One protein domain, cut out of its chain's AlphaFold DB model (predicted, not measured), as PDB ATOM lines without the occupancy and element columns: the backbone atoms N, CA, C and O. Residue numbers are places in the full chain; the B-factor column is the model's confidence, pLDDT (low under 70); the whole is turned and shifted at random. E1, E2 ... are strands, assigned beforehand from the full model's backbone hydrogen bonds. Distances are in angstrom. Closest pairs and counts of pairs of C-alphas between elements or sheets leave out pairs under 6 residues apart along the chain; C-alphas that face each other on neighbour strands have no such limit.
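What this domain is: This is residues 37 to 61 and 84 to 169 of the 236 residues of the protein "VIT domain-containing protein" of Echinostoma caproni (UniProt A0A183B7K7). Two antiparallel sheets stand partly face to face as a small sandwich, E1 E2 E7 E4 on one side and E3 E6 E5 on the other, nearest at the E4 and E5 edges. A separate hairpin, E8 and E9, makes a small second lobe away from the sandwich, reached through residues 140 to 145. The printed part has 111 residues, with no named helix and nine named strands, E1 to E9 in chain order; the class is all strand, though only 53 residues are in named strands. The whole is loose, with a radius of gyration of the C-alphas of 17.7 A, and spans 46 by 41 by 35 A.

How they stand to each other: E1, residues 37 to 39, and E2, residues 47 to 53, form a hairpin at 157 degrees, with N 38 and O 48 2.9 A apart, within hydrogen-bond range. E2 is also the antiparallel neighbour of E7, residues 133 to 139, at 165 degrees, with N 49 and O 137 at 2.9 A. E7 is in turn the antiparallel neighbour of the edge strand E4, residues 98 to 102, at 160 degrees, with N 136 and O 102 at 2.8 A, within hydrogen-bond range. In the second sheet, E3, residues 86 to 93, is antiparallel to E6, residues 119 to 127, at 169 degrees, with N 90 and O 122 at 2.9 A. E6 forms a hairpin with E5, residues 109 to 112, where N 121 and O 111 are 2.8 A apart. Between the sheets, the closest C-alphas of E4 and E5 are those of Val 101 and Ile 110, 8.0 A apart, while E2 and E3 are apart. E8, residues 146 to 150, and E9, residues 164 to 168, form a hairpin with N 148 and O 166 at 2.8 A; E8 and E7 are apart.

Where its parts are: E1 begins at C-alpha 37 (206.620, 205.786, 111.485) and is 7.1 A long. E2 measures 20.2 A, E3 22.7 A, E4 10.9 A, E5 10.0 A, E6 22.5 A and E7 19.9 A. E7 ends at C-alpha 139 (211.362, 198.480, 117.443). E8 measures 13.5 A and E9 13.3 A, ending at C-alpha 168 (207.587, 215.191, 115.881).

The domain as a whole: The two C-alphas farthest apart, those of Glu 43 and Lys 157, are 50.7 A apart. Residues 62 to 83 are not printed, and C-alphas 61 and 84 are 25.8 A apart across this cut. The link from E8 to E9, 13 residues, is long. Confidence is low, with pLDDT under 70, at residues 41 to 45 and 55 to 61; the mean of the printed part is 86.2.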
ATOM      1  N   ALA A  37     206.431 206.444 110.207       89.12
ATOM      2  CA  ALA A  37     206.620 205.786 111.485       89.12
ATOM      3  C   ALA A  37     205.288 205.705 112.224       89.12
ATOM      4  O   ALA A  37     204.559 206.694 112.288       89.12
ATOM      5  N   GLU A  38     204.993 204.544 112.793       88.44
ATOM      6  CA  GLU A  38     203.750 204.270 113.505       88.44
ATOM      7  C   GLU A  38     204.015 203.516 114.810       88.44
ATOM      8  O   GLU A  38     204.951 202.721 114.923       88.44
ATOM      9  N   ASN A  39     203.179 203.772 115.813       87.62
ATOM     10  CA  ASN A  39     203.123 202.958 117.021       87.62
ATOM     11  C   ASN A  39     202.100 201.848 116.796       87.62
ATOM     12  O   ASN A  39     200.952 202.129 116.457       87.62
ATOM     13  N   LEU A  40     202.518 200.599 116.981       82.19
ATOM     14  CA  LEU A  40     201.638 199.452 116.804       82.19
ATOM     15  C   LEU A  40     200.721 199.316 118.028       82.19
ATOM     16  O   LEU A  40     201.140 199.549 119.163       82.19
ATOM     17  N   VAL A  41     199.469 198.927 117.788       68.75
ATOM     18  CA  VAL A  41     198.426 198.736 118.821       68.75
ATOM     19  C   VAL A  41     198.458 197.302 119.391       68.75
ATOM     20  O   VAL A  41     197.505 196.833 120.001       68.75
ATOM     21  N   ASP A  42     199.557 196.574 119.190       63.44
ATOM     22  CA  ASP A  42     199.706 195.206 119.687       63.44
ATOM     23  C   ASP A  42     200.008 195.183 121.200       63.44
ATOM     24  O   ASP A  42     200.522 196.148 121.766       63.44
ATOM     25  N   GLU A  43     199.764 194.043 121.868       56.44
ATOM     26  CA  GLU A  43     200.062 193.833 123.306       56.44
ATOM     27  C   GLU A  43     201.530 194.114 123.690       56.44
ATOM     28  O   GLU A  43     201.870 194.266 124.865       56.44
ATOM     29  N   LYS A  44     202.420 194.164 122.696       61.34
ATOM     30  CA  LYS A  44     203.810 194.583 122.840       61.34
ATOM     31  C   LYS A  44     203.897 196.030 122.378       61.34
ATOM     32  O   LYS A  44     203.661 196.288 121.204       61.34
ATOM     33  N   SER A  45     204.242 196.938 123.290       65.69
ATOM     34  CA  SER A  45     204.444 198.378 123.067       65.69
ATOM     35  C   SER A  45     205.545 198.683 122.040       65.69
ATOM     36  O   SER A  45     206.571 199.259 122.385       65.69
ATOM     37  N   ASN A  46     205.335 198.304 120.785       87.19
ATOM     38  CA  ASN A  46     206.304 198.352 119.705       87.19
ATOM     39  C   ASN A  46     205.977 199.494 118.742       87.19
ATOM     40  O   ASN A  46     204.861 200.014 118.690       87.19
ATOM     41  N   SER A  47     206.961 199.860 117.935       90.81
ATOM     42  CA  SER A  47     206.782 200.801 116.834       90.81
ATOM     43  C   SER A  47     207.422 200.270 115.565       90.81
ATOM     44  O   SER A  47     208.323 199.431 115.614       90.81
ATOM     45  N   ARG A  48     206.930 200.753 114.429       92.56
ATOM     46  CA  ARG A  48     207.370 200.351 113.100       92.56
ATOM     47  C   ARG A  48     207.735 201.578 112.287       92.56
ATOM     48  O   ARG A  48     207.007 202.567 112.279       92.56
ATOM     49  N   VAL A  49     208.860 201.498 111.588       94.06
ATOM     50  CA  VAL A  49     209.268 202.481 110.581       94.06
ATOM     51  C   VAL A  49     209.284 201.815 109.217       94.06
ATOM     52  O   VAL A  49     209.854 200.736 109.056       94.06
ATOM     53  N   THR A  50     208.694 202.484 108.234       93.50
ATOM     54  CA  THR A  50     208.620 202.029 106.848       93.50
ATOM     55  C   THR A  50     209.463 202.937 105.964       93.50
ATOM     56  O   THR A  50     209.244 204.148 105.874       93.50
ATOM     57  N   PHE A  51     210.431 202.336 105.280       92.50
ATOM     58  CA  PHE A  51     211.140 202.951 104.167       92.50
ATOM     59  C   PHE A  51     210.639 202.347 102.860       92.50
ATOM     60  O   PHE A  51     210.632 201.127 102.703       92.50
ATOM     61  N   THR A  52     210.277 203.205 101.910       88.81
ATOM     62  CA  THR A  52     209.846 202.791 100.576       88.81
ATOM     63  C   THR A  52     210.667 203.534  99.537       88.81
ATOM     64  O   THR A  52     210.630 204.763  99.457       88.81
ATOM     65  N   LEU A  53     211.400 202.781  98.722       85.62
ATOM     66  CA  LEU A  53     212.039 203.280  97.515       85.62
ATOM     67  C   LEU A  53     211.208 202.820  96.309       85.62
ATOM     68  O   LEU A  53     211.247 201.632  95.966       85.62
ATOM     69  N   PRO A  54     210.461 203.729  95.658       76.88
ATOM     70  CA  PRO A  54     209.663 203.367  94.500       76.88
ATOM     71  C   PRO A  54     210.575 202.900  93.363       76.88
ATOM     72  O   PRO A  54     211.503 203.606  92.962       76.88
ATOM     73  N   SER A  55     210.318 201.701  92.846       65.56
ATOM     74  CA  SER A  55     211.034 201.142  91.692       65.56
ATOM     75  C   SER A  55     210.200 201.243  90.412       65.56
ATOM     76  O   SER A  55     210.739 201.207  89.301       65.56
ATOM     77  N   VAL A  56     208.881 201.400  90.563       57.72
ATOM     78  CA  VAL A  56     207.927 201.353  89.463       57.72
ATOM     79  C   VAL A  56     207.833 202.710  88.758       57.72
ATOM     80  O   VAL A  56     207.100 203.614  89.152       57.72
ATOM     81  N   LEU A  57     208.537 202.817  87.630       55.09
ATOM     82  CA  LEU A  57     208.437 203.906  86.648       55.09
ATOM     83  C   LEU A  57     207.178 203.770  85.764       55.09
ATOM     84  O   LEU A  57     207.259 203.864  84.537       55.09
ATOM     85  N   ASN A  58     206.007 203.491  86.344       42.81
ATOM     86  CA  ASN A  58     204.787 203.356  85.545       42.81
ATOM     87  C   ASN A  58     204.243 204.733  85.130       42.81
ATOM     88  O   ASN A  58     204.245 205.674  85.930       42.81
ATOM     89  N   PRO A  59     203.723 204.880  83.896       44.75
ATOM     90  CA  PRO A  59     202.998 206.084  83.518       44.75
ATOM     91  C   PRO A  59     201.769 206.257  84.423       44.75
ATOM     92  O   PRO A  59     201.004 205.320  84.652       44.75
ATOM     93  N   ARG A  60     201.579 207.474  84.943       48.31
ATOM     94  CA  ARG A  60     200.422 207.830  85.775       48.31
ATOM     95  C   ARG A  60     199.114 207.614  85.014       48.31
ATOM     96  O   ARG A  60     199.024 207.915  83.821       48.31
ATOM     97  N   TYR A  61     198.083 207.169  85.735       42.16
ATOM     98  CA  TYR A  61     196.726 207.094  85.201       42.16
ATOM     99  C   TYR A  61     196.318 208.459  84.641       42.16
ATOM    100  O   TYR A  61     196.282 209.460  85.357       42.16
ATOM    101  N   TYR A  84     219.522 195.718  83.802       75.44
ATOM    102  CA  TYR A  84     220.289 196.511  84.749       75.44
ATOM    103  C   TYR A  84     220.245 195.817  86.109       75.44
ATOM    104  O   TYR A  84     219.301 195.091  86.412       75.44
ATOM    105  N   SER A  85     221.282 196.028  86.912       79.31
ATOM    106  CA  SER A  85     221.366 195.538  88.285       79.31
ATOM    107  C   SER A  85     221.172 196.699  89.251       79.31
ATOM    108  O   SER A  85     221.757 197.766  89.046       79.31
ATOM    109  N   ILE A  86     220.407 196.481  90.317       82.81
ATOM    110  CA  ILE A  86     220.310 197.412  91.442       82.81
ATOM    111  C   ILE A  86     220.979 196.770  92.650       82.81
ATOM    112  O   ILE A  86     220.664 195.642  93.018       82.81
ATOM    113  N   SER A  87     221.867 197.531  93.282       87.94
ATOM    114  CA  SER A  87     222.382 197.242  94.616       87.94
ATOM    115  C   SER A  87     221.892 198.316  95.578       87.94
ATOM    116  O   SER A  87     222.016 199.506  95.277       87.94
ATOM    117  N   PHE A  88     221.390 197.905  96.734       90.69
ATOM    118  CA  PHE A  88     220.965 198.804  97.799       90.69
ATOM    119  C   PHE A  88     221.861 198.614  99.019       90.69
ATOM    120  O   PHE A  88     222.144 197.483  99.414       90.69
ATOM    121  N   VAL A  89     222.295 199.726  99.606       93.75
ATOM    122  CA  VAL A  89     222.988 199.756 100.894       93.75
ATOM    123  C   VAL A  89     222.365 200.873 101.717       93.75
ATOM    124  O   VAL A  89     222.255 202.000 101.233       93.75
ATOM    125  N   GLY A  90     221.958 200.555 102.942       93.06
ATOM    126  CA  GLY A  90     221.401 201.513 103.887       93.06
ATOM    127  C   GLY A  90     222.073 201.386 105.244       93.06
ATOM    128  O   GLY A  90     222.249 200.280 105.747       93.06
ATOM    129  N   ASP A  91     222.426 202.518 105.843       95.31
ATOM    130  CA  ASP A  91     222.861 202.582 107.234       95.31
ATOM    131  C   ASP A  91     221.669 203.031 108.084       95.31
ATOM    132  O   ASP A  91     221.137 204.131 107.919       95.31
ATOM    133  N   ILE A  92     221.220 202.150 108.971       95.25
ATOM    134  CA  ILE A  92     220.071 202.361 109.844       95.25
ATOM    135  C   ILE A  92     220.578 202.823 111.202       95.25
ATOM    136  O   ILE A  92     221.477 202.208 111.779       95.25
ATOM    137  N   ASN A  93     219.963 203.874 111.738       94.75
ATOM    138  CA  ASN A  93     220.180 204.319 113.107       94.75
ATOM    139  C   ASN A  93     218.841 204.698 113.744       94.75
ATOM    140  O   ASN A  93     218.191 205.637 113.284       94.75
ATOM    141  N   MET A  94     218.443 203.964 114.782       92.81
ATOM    142  CA  MET A  94     217.143 204.107 115.431       92.81
ATOM    143  C   MET A  94     217.265 204.535 116.901       92.81
ATOM    144  O   MET A  94     218.249 204.210 117.568       92.81
ATOM    145  N   PRO A  95     216.260 205.251 117.442       90.25
ATOM    146  CA  PRO A  95     216.262 205.669 118.847       90.25
ATOM    147  C   PRO A  95     216.132 204.488 119.824       90.25
ATOM    148  O   PRO A  95     216.646 204.548 120.944       90.25
ATOM    149  N   TYR A  96     215.471 203.413 119.390       92.69
ATOM    150  CA  TYR A  96     215.181 202.217 120.175       92.69
ATOM    151  C   TYR A  96     215.829 200.973 119.572       92.69
ATOM    152  O   TYR A  96     216.381 201.013 118.470       92.69
ATOM    153  N   ARG A  97     215.812 199.870 120.326       94.06
ATOM    154  CA  ARG A  97     216.439 198.626 119.886       94.06
ATOM    155  C   ARG A  97     215.611 198.035 118.752       94.06
ATOM    156  O   ARG A  97     214.403 197.845 118.887       94.06
ATOM    157  N   ILE A  98     216.284 197.716 117.654       94.88
ATOM    158  CA  ILE A  98     215.652 197.100 116.494       94.88
ATOM    159  C   ILE A  98     215.416 195.619 116.814       94.88
ATOM    160  O   ILE A  98     216.346 194.882 117.161       94.88
ATOM    161  N   LEU A  99     214.157 195.199 116.726       92.69
ATOM    162  CA  LEU A  99     213.723 193.814 116.879       92.69
ATOM    163  C   LEU A  99     213.932 193.035 115.584       92.69
ATOM    164  O   LEU A  99     214.488 191.938 115.605       92.69
ATOM    165  N   GLU A 100     213.501 193.618 114.468       91.94
ATOM    166  CA  GLU A 100     213.525 192.985 113.157       91.94
ATOM    167  C   GLU A 100     213.651 194.043 112.057       91.94
ATOM    168  O   GLU A 100     213.087 195.134 112.157       91.94
ATOM    169  N   VAL A 101     214.391 193.706 111.001       93.88
ATOM    170  CA  VAL A 101     214.349 194.424 109.726       93.88
ATOM    171  C   VAL A 101     213.871 193.439 108.671       93.88
ATOM    172  O   VAL A 101     214.516 192.412 108.452       93.88
ATOM    173  N   SER A 102     212.741 193.730 108.034       92.38
ATOM    174  CA  SER A 102     212.072 192.806 107.118       92.38
ATOM    175  C   SER A 102     211.564 193.498 105.849       92.38
ATOM    176  O   SER A 102     211.497 194.722 105.750       92.38
ATOM    177  N   SER A 103     211.237 192.695 104.839       90.56
ATOM    178  CA  SER A 103     210.488 193.092 103.642       90.56
ATOM    179  C   SER A 103     209.463 192.006 103.339       90.56
ATOM    180  O   SER A 103     209.671 190.831 103.648       90.56
ATOM    181  N   LEU A 104     208.352 192.387 102.711       84.50
ATOM    182  CA  LEU A 104     207.331 191.443 102.259       84.50
ATOM    183  C   LEU A 104     207.813 190.555 101.102       84.50
ATOM    184  O   LEU A 104     207.251 189.482 100.877       84.50
ATOM    185  N   ARG A 105     208.797 191.021 100.326       84.12
ATOM    186  CA  ARG A 105     209.203 190.396  99.057       84.12
ATOM    187  C   ARG A 105     210.708 190.187  98.929       84.12
ATOM    188  O   ARG A 105     211.120 189.268  98.222       84.12
ATOM    189  N   ASP A 106     211.502 190.969  99.652       87.69
ATOM    190  CA  ASP A 106     212.959 190.943  99.577       87.69
ATOM    191  C   ASP A 106     213.597 190.378 100.846       87.69
ATOM    192  O   ASP A 106     212.989 190.306 101.914       87.69
ATOM    193  N   LYS A 107     214.866 189.983 100.730       89.75
ATOM    194  CA  LYS A 107     215.697 189.584 101.867       89.75
ATOM    195  C   LYS A 107     216.866 190.546 101.991       89.75
ATOM    196  O   LYS A 107     217.596 190.740 101.023       89.75
ATOM    197  N   PHE A 108     217.034 191.106 103.182       90.75
ATOM    198  CA  PHE A 108     218.165 191.961 103.517       90.75
ATOM    199  C   PHE A 108     219.264 191.146 104.192       90.75
ATOM    200  O   PHE A 108     218.991 190.372 105.112       90.75
ATOM    201  N   ASP A 109     220.507 191.388 103.787       92.81
ATOM    202  CA  ASP A 109     221.672 191.000 104.573       92.81
ATOM    203  C   ASP A 109     221.922 192.096 105.613       92.81
ATOM    204  O   ASP A 109     222.132 193.259 105.256       92.81
ATOM    205  N   ILE A 110     221.849 191.737 106.898       93.50
ATOM    206  CA  ILE A 110     221.918 192.682 108.020       93.50
ATOM    207  C   ILE A 110     223.224 192.468 108.784       93.50
ATOM    208  O   ILE A 110     223.474 191.394 109.334       93.50
ATOM    209  N   GLU A 111     224.029 193.520 108.874       94.75
ATOM    210  CA  GLU A 111     225.253 193.570 109.667       94.75
ATOM    211  C   GLU A 111     225.075 194.584 110.805       94.75
ATOM    212  O   GLU A 111     225.032 195.796 110.589       94.75
ATOM    213  N   TRP A 112     224.962 194.104 112.045       94.25
ATOM    214  CA  TRP A 112     224.825 194.971 113.218       94.25
ATOM    215  C   TRP A 112     226.125 195.726 113.492       94.25
ATOM    216  O   TRP A 112     227.172 195.121 113.719       94.25
ATOM    217  N   THR A 113     226.053 197.056 113.504       91.75
ATOM    218  CA  THR A 113     227.214 197.920 113.778       91.75
ATOM    219  C   THR A 113     227.335 198.257 115.266       91.75
ATOM    220  O   THR A 113     228.414 198.613 115.733       91.75
ATOM    221  N   SER A 114     226.243 198.124 116.024       89.94
ATOM    222  CA  SER A 114     226.198 198.424 117.456       89.94
ATOM    223  C   SER A 114     225.825 197.203 118.299       89.94
ATOM    224  O   SER A 114     225.004 196.378 117.896       89.94
ATOM    225  N   THR A 115     226.385 197.112 119.509       90.00
ATOM    226  CA  THR A 115     226.098 196.038 120.480       90.00
ATOM    227  C   THR A 115     224.691 196.129 121.071       90.00
ATOM    228  O   THR A 115     224.114 195.117 121.465       90.00
ATOM    229  N   ASP A 116     224.110 197.328 121.106       91.38
ATOM    230  CA  ASP A 116     222.747 197.571 121.586       91.38
ATOM    231  C   ASP A 116     221.661 197.267 120.536       91.38
ATOM    232  O   ASP A 116     220.476 197.280 120.872       91.38
ATOM    233  N   HIS A 117     222.062 196.923 119.304       92.81
ATOM    234  CA  HIS A 117     221.197 196.703 118.139       92.81
ATOM    235  C   HIS A 117     220.332 197.927 117.771       92.81
ATOM    236  O   HIS A 117     219.197 197.782 117.321       92.81
ATOM    237  N   ARG A 118     220.847 199.148 117.958       94.12
ATOM    238  CA  ARG A 118     220.203 200.384 117.461       94.12
ATOM    239  C   ARG A 118     220.682 200.810 116.079       94.12
ATOM    240  O   ARG A 118     220.004 201.573 115.397       94.12
ATOM    241  N   SER A 119     221.848 200.318 115.672       95.69
ATOM    242  CA  SER A 119     222.445 200.633 114.378       95.69
ATOM    243  C   SER A 119     222.823 199.370 113.620       95.69
ATOM    244  O   SER A 119     223.434 198.451 114.182       95.69
ATOM    245  N   ALA A 120     222.480 199.340 112.338       95.94
ATOM    246  CA  ALA A 120     222.748 198.221 111.447       95.94
ATOM    247  C   ALA A 120     222.986 198.715 110.024       95.94
ATOM    248  O   ALA A 120     222.375 199.689 109.588       95.94
ATOM    249  N   GLN A 121     223.828 198.005 109.288       95.94
ATOM    250  CA  GLN A 121     223.960 198.164 107.853       95.94
ATOM    251  C   GLN A 121     223.140 197.081 107.156       95.94
ATOM    252  O   GLN A 121     223.251 195.900 107.486       95.94
ATOM    253  N   VAL A 122     222.327 197.487 106.187       94.94
ATOM    254  CA  VAL A 122     221.497 196.591 105.380       94.94
ATOM    255  C   VAL A 122     221.941 196.619 103.932       94.94
ATOM    256  O   VAL A 122     222.233 197.684 103.383       94.94
ATOM    257  N   LYS A 123     222.005 195.444 103.307       94.62
ATOM    258  CA  LYS A 123     222.433 195.292 101.915       94.62
ATOM    259  C   LYS A 123     221.464 194.410 101.140       94.62
ATOM    260  O   LYS A 123     220.975 193.408 101.656       94.62
ATOM    261  N   ILE A 124     221.240 194.770  99.879       91.25
ATOM    262  CA  ILE A 124     220.646 193.899  98.859       91.25
ATOM    263  C   ILE A 124     221.529 193.958  97.618       91.25
ATOM    264  O   ILE A 124     221.764 195.038  97.070       91.25
ATOM    265  N   SER A 125     221.997 192.795  97.163       84.12
ATOM    266  CA  SER A 125     222.876 192.686  95.988       84.12
ATOM    267  C   SER A 125     222.162 192.234  94.706       84.12
ATOM    268  O   SER A 125     222.673 192.491  93.622       84.12
ATOM    269  N   ASP A 126     220.999 191.581  94.810       81.75
ATOM    270  CA  ASP A 126     220.246 191.022  93.671       81.75
ATOM    271  C   ASP A 126     218.766 191.442  93.724       81.75
ATOM    272  O   ASP A 126     217.857 190.617  93.817       81.75
ATOM    273  N   PHE A 127     218.520 192.758  93.751       83.44
ATOM    274  CA  PHE A 127     217.158 193.294  93.781       83.44
ATOM    275  C   PHE A 127     216.499 193.189  92.403       83.44
ATOM    276  O   PHE A 127     217.055 193.649  91.400       83.44
ATOM    277  N   LYS A 128     215.280 192.641  92.363       79.94
ATOM    278  CA  LYS A 128     214.449 192.600  91.156       79.94
ATOM    279  C   LYS A 128     213.500 193.803  91.154       79.94
ATOM    280  O   LYS A 128     212.600 193.849  91.984       79.94
ATOM    281  N   PRO A 129     213.648 194.759  90.223       75.75
ATOM    282  CA  PRO A 129     212.814 195.961  90.169       75.75
ATOM    283  C   PRO A 129     211.462 195.705  89.491       75.75
ATOM    284  O   PRO A 129     211.095 196.384  88.535       75.75
ATOM    285  N   ASP A 130     210.732 194.689  89.948       78.62
ATOM    286  CA  ASP A 130     209.348 194.408  89.543       78.62
ATOM    287  C   ASP A 130     208.314 194.903  90.574       78.62
ATOM    288  O   ASP A 130     207.106 194.819  90.343       78.62
ATOM    289  N   HIS A 131     208.783 195.441  91.701       80.44
ATOM    290  CA  HIS A 131     207.987 196.031  92.773       80.44
ATOM    291  C   HIS A 131     208.824 197.042  93.562       80.44
ATOM    292  O   HIS A 131     210.049 197.043  93.450       80.44
ATOM    293  N   ASP A 132     208.190 197.918  94.337       85.00
ATOM    294  CA  ASP A 132     208.901 198.913  95.144       85.00
ATOM    295  C   ASP A 132     209.736 198.245  96.242       85.00
ATOM    296  O   ASP A 132     209.276 197.304  96.887       85.00
ATOM    297  N   LEU A 133     210.948 198.752  96.477       87.56
ATOM    298  CA  LEU A 133     211.791 198.252  97.557       87.56
ATOM    299  C   LEU A 133     211.256 198.802  98.881       87.56
ATOM    300  O   LEU A 133     211.421 199.988  99.178       87.56
ATOM    301  N   GLN A 134     210.629 197.938  99.673       91.00
ATOM    302  CA  GLN A 134     210.074 198.286 100.976       91.00
ATOM    303  C   GLN A 134     210.885 197.633 102.094       91.00
ATOM    304  O   GLN A 134     211.172 196.440 102.048       91.00
ATOM    305  N   MET A 135     211.230 198.412 103.114       93.19
ATOM    306  CA  MET A 135     211.920 197.953 104.314       93.19
ATOM    307  C   MET A 135     211.111 198.357 105.543       93.19
ATOM    308  O   MET A 135     210.835 199.539 105.752       93.19
ATOM    309  N   LEU A 136     210.751 197.365 106.347       94.12
ATOM    310  CA  LEU A 136     210.047 197.509 107.612       94.12
ATOM    311  C   LEU A 136     211.053 197.328 108.746       94.12
ATOM    312  O   LEU A 136     211.838 196.379 108.735       94.12
ATOM    313  N   ILE A 137     211.047 198.246 109.704       94.75
ATOM    314  CA  ILE A 137     211.952 198.234 110.852       94.75
ATOM    315  C   ILE A 137     211.102 198.258 112.113       94.75
ATOM    316  O   ILE A 137     210.483 199.278 112.421       94.75
ATOM    317  N   ASP A 138     211.096 197.143 112.835       93.38
ATOM    318  CA  ASP A 138     210.343 196.981 114.075       93.38
ATOM    319  C   ASP A 138     211.221 197.273 115.287       93.38
ATOM    320  O   ASP A 138     212.360 196.812 115.379       93.38
ATOM    321  N   MET A 139     210.679 198.028 116.234       93.75
ATOM    322  CA  MET A 139     211.362 198.480 117.443       93.75
ATOM    323  C   MET A 139     210.643 198.000 118.701       93.75
ATOM    324  O   MET A 139     209.432 197.780 118.706       93.75
ATOM    325  N   ASP A 140     211.405 197.859 119.785       92.75
ATOM    326  CA  ASP A 140     210.949 197.300 121.064       92.75
ATOM    327  C   ASP A 140     210.158 198.266 121.957       92.75
ATOM    328  O   ASP A 140     209.707 197.876 123.035       92.75
ATOM    329  N   GLN A 141     210.024 199.523 121.538       90.12
ATOM    330  CA  GLN A 141     209.338 200.579 122.281       90.12
ATOM    331  C   GLN A 141     208.496 201.448 121.346       90.12
ATOM    332  O   GLN A 141     208.819 201.595 120.167       90.12
ATOM    333  N   LYS A 142     207.444 202.076 121.885       88.69
ATOM    334  CA  LYS A 142     206.674 203.115 121.192       88.69
ATOM    335  C   LYS A 142     207.522 204.376 120.991       88.69
ATOM    336  O   LYS A 142     208.246 204.811 121.886       88.69
ATOM    337  N   LEU A 143     207.377 204.998 119.827       88.75
ATOM    338  CA  LEU A 143     207.888 206.331 119.539       88.75
ATOM    339  C   LEU A 143     207.131 207.377 120.352       88.75
ATOM    340  O   LEU A 143     205.901 207.385 120.391       88.75
ATOM    341  N   ASN A 144     207.889 208.278 120.970       87.25
ATOM    342  CA  ASN A 144     207.362 209.395 121.741       87.25
ATOM    343  C   ASN A 144     207.478 210.699 120.955       87.25
ATOM    344  O   ASN A 144     208.329 210.840 120.076       87.25
ATOM    345  N   SER A 145     206.650 211.679 121.317       89.94
ATOM    346  CA  SER A 145     206.801 213.040 120.803       89.94
ATOM    347  C   SER A 145     208.147 213.622 121.238       89.94
ATOM    348  O   SER A 145     208.508 213.545 122.414       89.94
ATOM    349  N   PHE A 146     208.880 214.237 120.315       89.56
ATOM    350  CA  PHE A 146     210.151 214.887 120.622       89.56
ATOM    351  C   PHE A 146     210.358 216.142 119.779       89.56
ATOM    352  O   PHE A 146     209.724 216.336 118.744       89.56
ATOM    353  N   ALA A 147     211.281 216.993 120.221       91.94
ATOM    354  CA  ALA A 147     211.758 218.121 119.441       91.94
ATOM    355  C   ALA A 147     213.288 218.167 119.463       91.94
ATOM    356  O   ALA A 147     213.904 217.993 120.515       91.94
ATOM    357  N   VAL A 148     213.890 218.409 118.303       90.62
ATOM    358  CA  VAL A 148     215.332 218.612 118.135       90.62
ATOM    359  C   VAL A 148     215.556 220.030 117.633       90.62
ATOM    360  O   VAL A 148     214.843 220.494 116.743       90.62
ATOM    361  N   CYS A 149     216.538 220.716 118.212       93.12
ATOM    362  CA  CYS A 149     216.979 222.036 117.782       93.12
ATOM    363  C   CYS A 149     218.395 221.923 117.218       93.12
ATOM    364  O   CYS A 149     219.285 221.418 117.900       93.12
ATOM    365  N   GLU A 150     218.589 222.425 116.005       92.44
ATOM    366  CA  GLU A 150     219.889 222.564 115.361       92.44
ATOM    367  C   GLU A 150     220.212 224.049 115.207       92.44
ATOM    368  O   GLU A 150     219.427 224.831 114.662       92.44
ATOM    369  N   TRP A 151     221.378 224.447 115.710       93.06
ATOM    370  CA  TRP A 151     221.834 225.831 115.650       93.06
ATOM    371  C   TRP A 151     222.458 226.121 114.289       93.06
ATOM    372  O   TRP A 151     223.284 225.354 113.796       93.06
ATOM    373  N   GLY A 152     222.093 227.255 113.699       89.88
ATOM    374  CA  GLY A 152     222.651 227.686 112.428       89.88
ATOM    375  C   GLY A 152     224.132 228.042 112.551       89.88
ATOM    376  O   GLY A 152     224.582 228.606 113.555       89.88
ATOM    377  N   ASP A 153     224.893 227.777 111.493       92.50
ATOM    378  CA  ASP A 153     226.280 228.219 111.402       92.50
ATOM    379  C   ASP A 153     226.323 229.747 111.270       92.50
ATOM    380  O   ASP A 153     225.936 230.327 110.252       92.50
ATOM    381  N   ARG A 154     226.838 230.416 112.307       88.75
ATOM    382  CA  ARG A 154     226.939 231.881 112.362       88.75
ATOM    383  C   ARG A 154     227.860 232.462 111.282       88.75
ATOM    384  O   ARG A 154     227.797 233.665 111.036       88.75
ATOM    385  N   GLN A 155     228.703 231.647 110.643       91.00
ATOM    386  CA  GLN A 155     229.564 232.070 109.533       91.00
ATOM    387  C   GLN A 155     228.894 231.921 108.161       91.00
ATOM    388  O   GLN A 155     229.324 232.559 107.191       91.00
ATOM    389  N   ALA A 156     227.834 231.118 108.057       89.50
ATOM    390  CA  ALA A 156     227.106 230.943 106.812       89.50
ATOM    391  C   ALA A 156     226.298 232.205 106.460       89.50
ATOM    392  O   ALA A 156     225.778 232.908 107.321       89.50
ATOM    393  N   LYS A 157     226.171 232.494 105.161       87.81
ATOM    394  CA  LYS A 157     225.359 233.614 104.638       87.81
ATOM    395  C   LYS A 157     224.040 233.165 103.997       87.81
ATOM    396  O   LYS A 157     223.360 233.969 103.367       87.81
ATOM    397  N   SER A 158     223.712 231.879 104.089       88.00
ATOM    398  CA  SER A 158     222.522 231.279 103.474       88.00
ATOM    399  C   SER A 158     221.529 230.807 104.539       88.00
ATOM    400  O   SER A 158     221.652 231.140 105.714       88.00
ATOM    401  N   ILE A 159     220.549 229.990 104.143       85.75
ATOM    402  CA  ILE A 159     219.617 229.325 105.065       85.75
ATOM    403  C   ILE A 159     220.318 228.533 106.182       85.75
ATOM    404  O   ILE A 159     219.726 228.362 107.239       85.75
ATOM    405  N   PHE A 160     221.578 228.126 105.988       88.06
ATOM    406  CA  PHE A 160     222.369 227.404 106.991       88.06
ATOM    407  C   PHE A 160     222.735 228.247 108.220       88.06
ATOM    408  O   PHE A 160     223.168 227.686 109.218       88.06
ATOM    409  N   SER A 161     222.556 229.572 108.180       91.88
ATOM    410  CA  SER A 161     222.778 230.439 109.344       91.88
ATOM    411  C   SER A 161     221.574 230.527 110.282       91.88
ATOM    412  O   SER A 161     221.646 231.209 111.310       91.88
ATOM    413  N   LYS A 162     220.444 229.921 109.901       91.62
ATOM    414  CA  LYS A 162     219.198 229.955 110.665       91.62
ATOM    415  C   LYS A 162     219.139 228.778 111.627       91.62
ATOM    416  O   LYS A 162     219.436 227.649 111.250       91.62
ATOM    417  N   ASP A 163     218.693 229.064 112.841       93.62
ATOM    418  CA  ASP A 163     218.382 228.040 113.832       93.62
ATOM    419  C   ASP A 163     217.102 227.306 113.386       93.62
ATOM    420  O   ASP A 163     216.143 227.939 112.933       93.62
ATOM    421  N   CYS A 164     217.103 225.976 113.464       91.12
ATOM    422  CA  CYS A 164     216.022 225.119 112.981       91.12
ATOM    423  C   CYS A 164     215.521 224.219 114.110       91.12
ATOM    424  O   CYS A 164     216.314 223.625 114.831       91.12
ATOM    425  N   ILE A 165     214.201 224.083 114.240       92.88
ATOM    426  CA  ILE A 165     213.580 223.148 115.181       92.88
ATOM    427  C   ILE A 165     212.733 222.164 114.385       92.88
ATOM    428  O   ILE A 165     211.873 222.574 113.606       92.88
ATOM    429  N   MET A 166     212.960 220.873 114.605       90.44
ATOM    430  CA  MET A 166     212.079 219.805 114.151       90.44
ATOM    431  C   MET A 166     211.305 219.289 115.357       90.44
ATOM    432  O   MET A 166     211.918 218.876 116.337       90.44
ATOM    433  N   ALA A 167     209.978 219.295 115.285       90.81
ATOM    434  CA  ALA A 167     209.120 218.669 116.282       90.81
ATOM    435  C   ALA A 167     208.341 217.525 115.631       90.81
ATOM    436  O   ALA A 167     207.706 217.720 114.595       90.81
ATOM    437  N   GLN A 168     208.395 216.347 116.242       87.69
ATOM    438  CA  GLN A 168     207.587 215.191 115.881       87.69
ATOM    439  C   GLN A 168     206.572 214.945 116.995       87.69
ATOM    440  O   GLN A 168     206.941 214.819 118.162       87.69
ATOM    441  N   PHE A 169     205.293 214.876 116.629       87.81
ATOM    442  CA  PHE A 169     204.197 214.625 117.558       87.81
ATOM    443  C   PHE A 169     203.659 213.211 117.337       87.81
ATOM    444  O   PHE A 169     203.102 212.915 116.287       87.81
TER     445      PHE A 169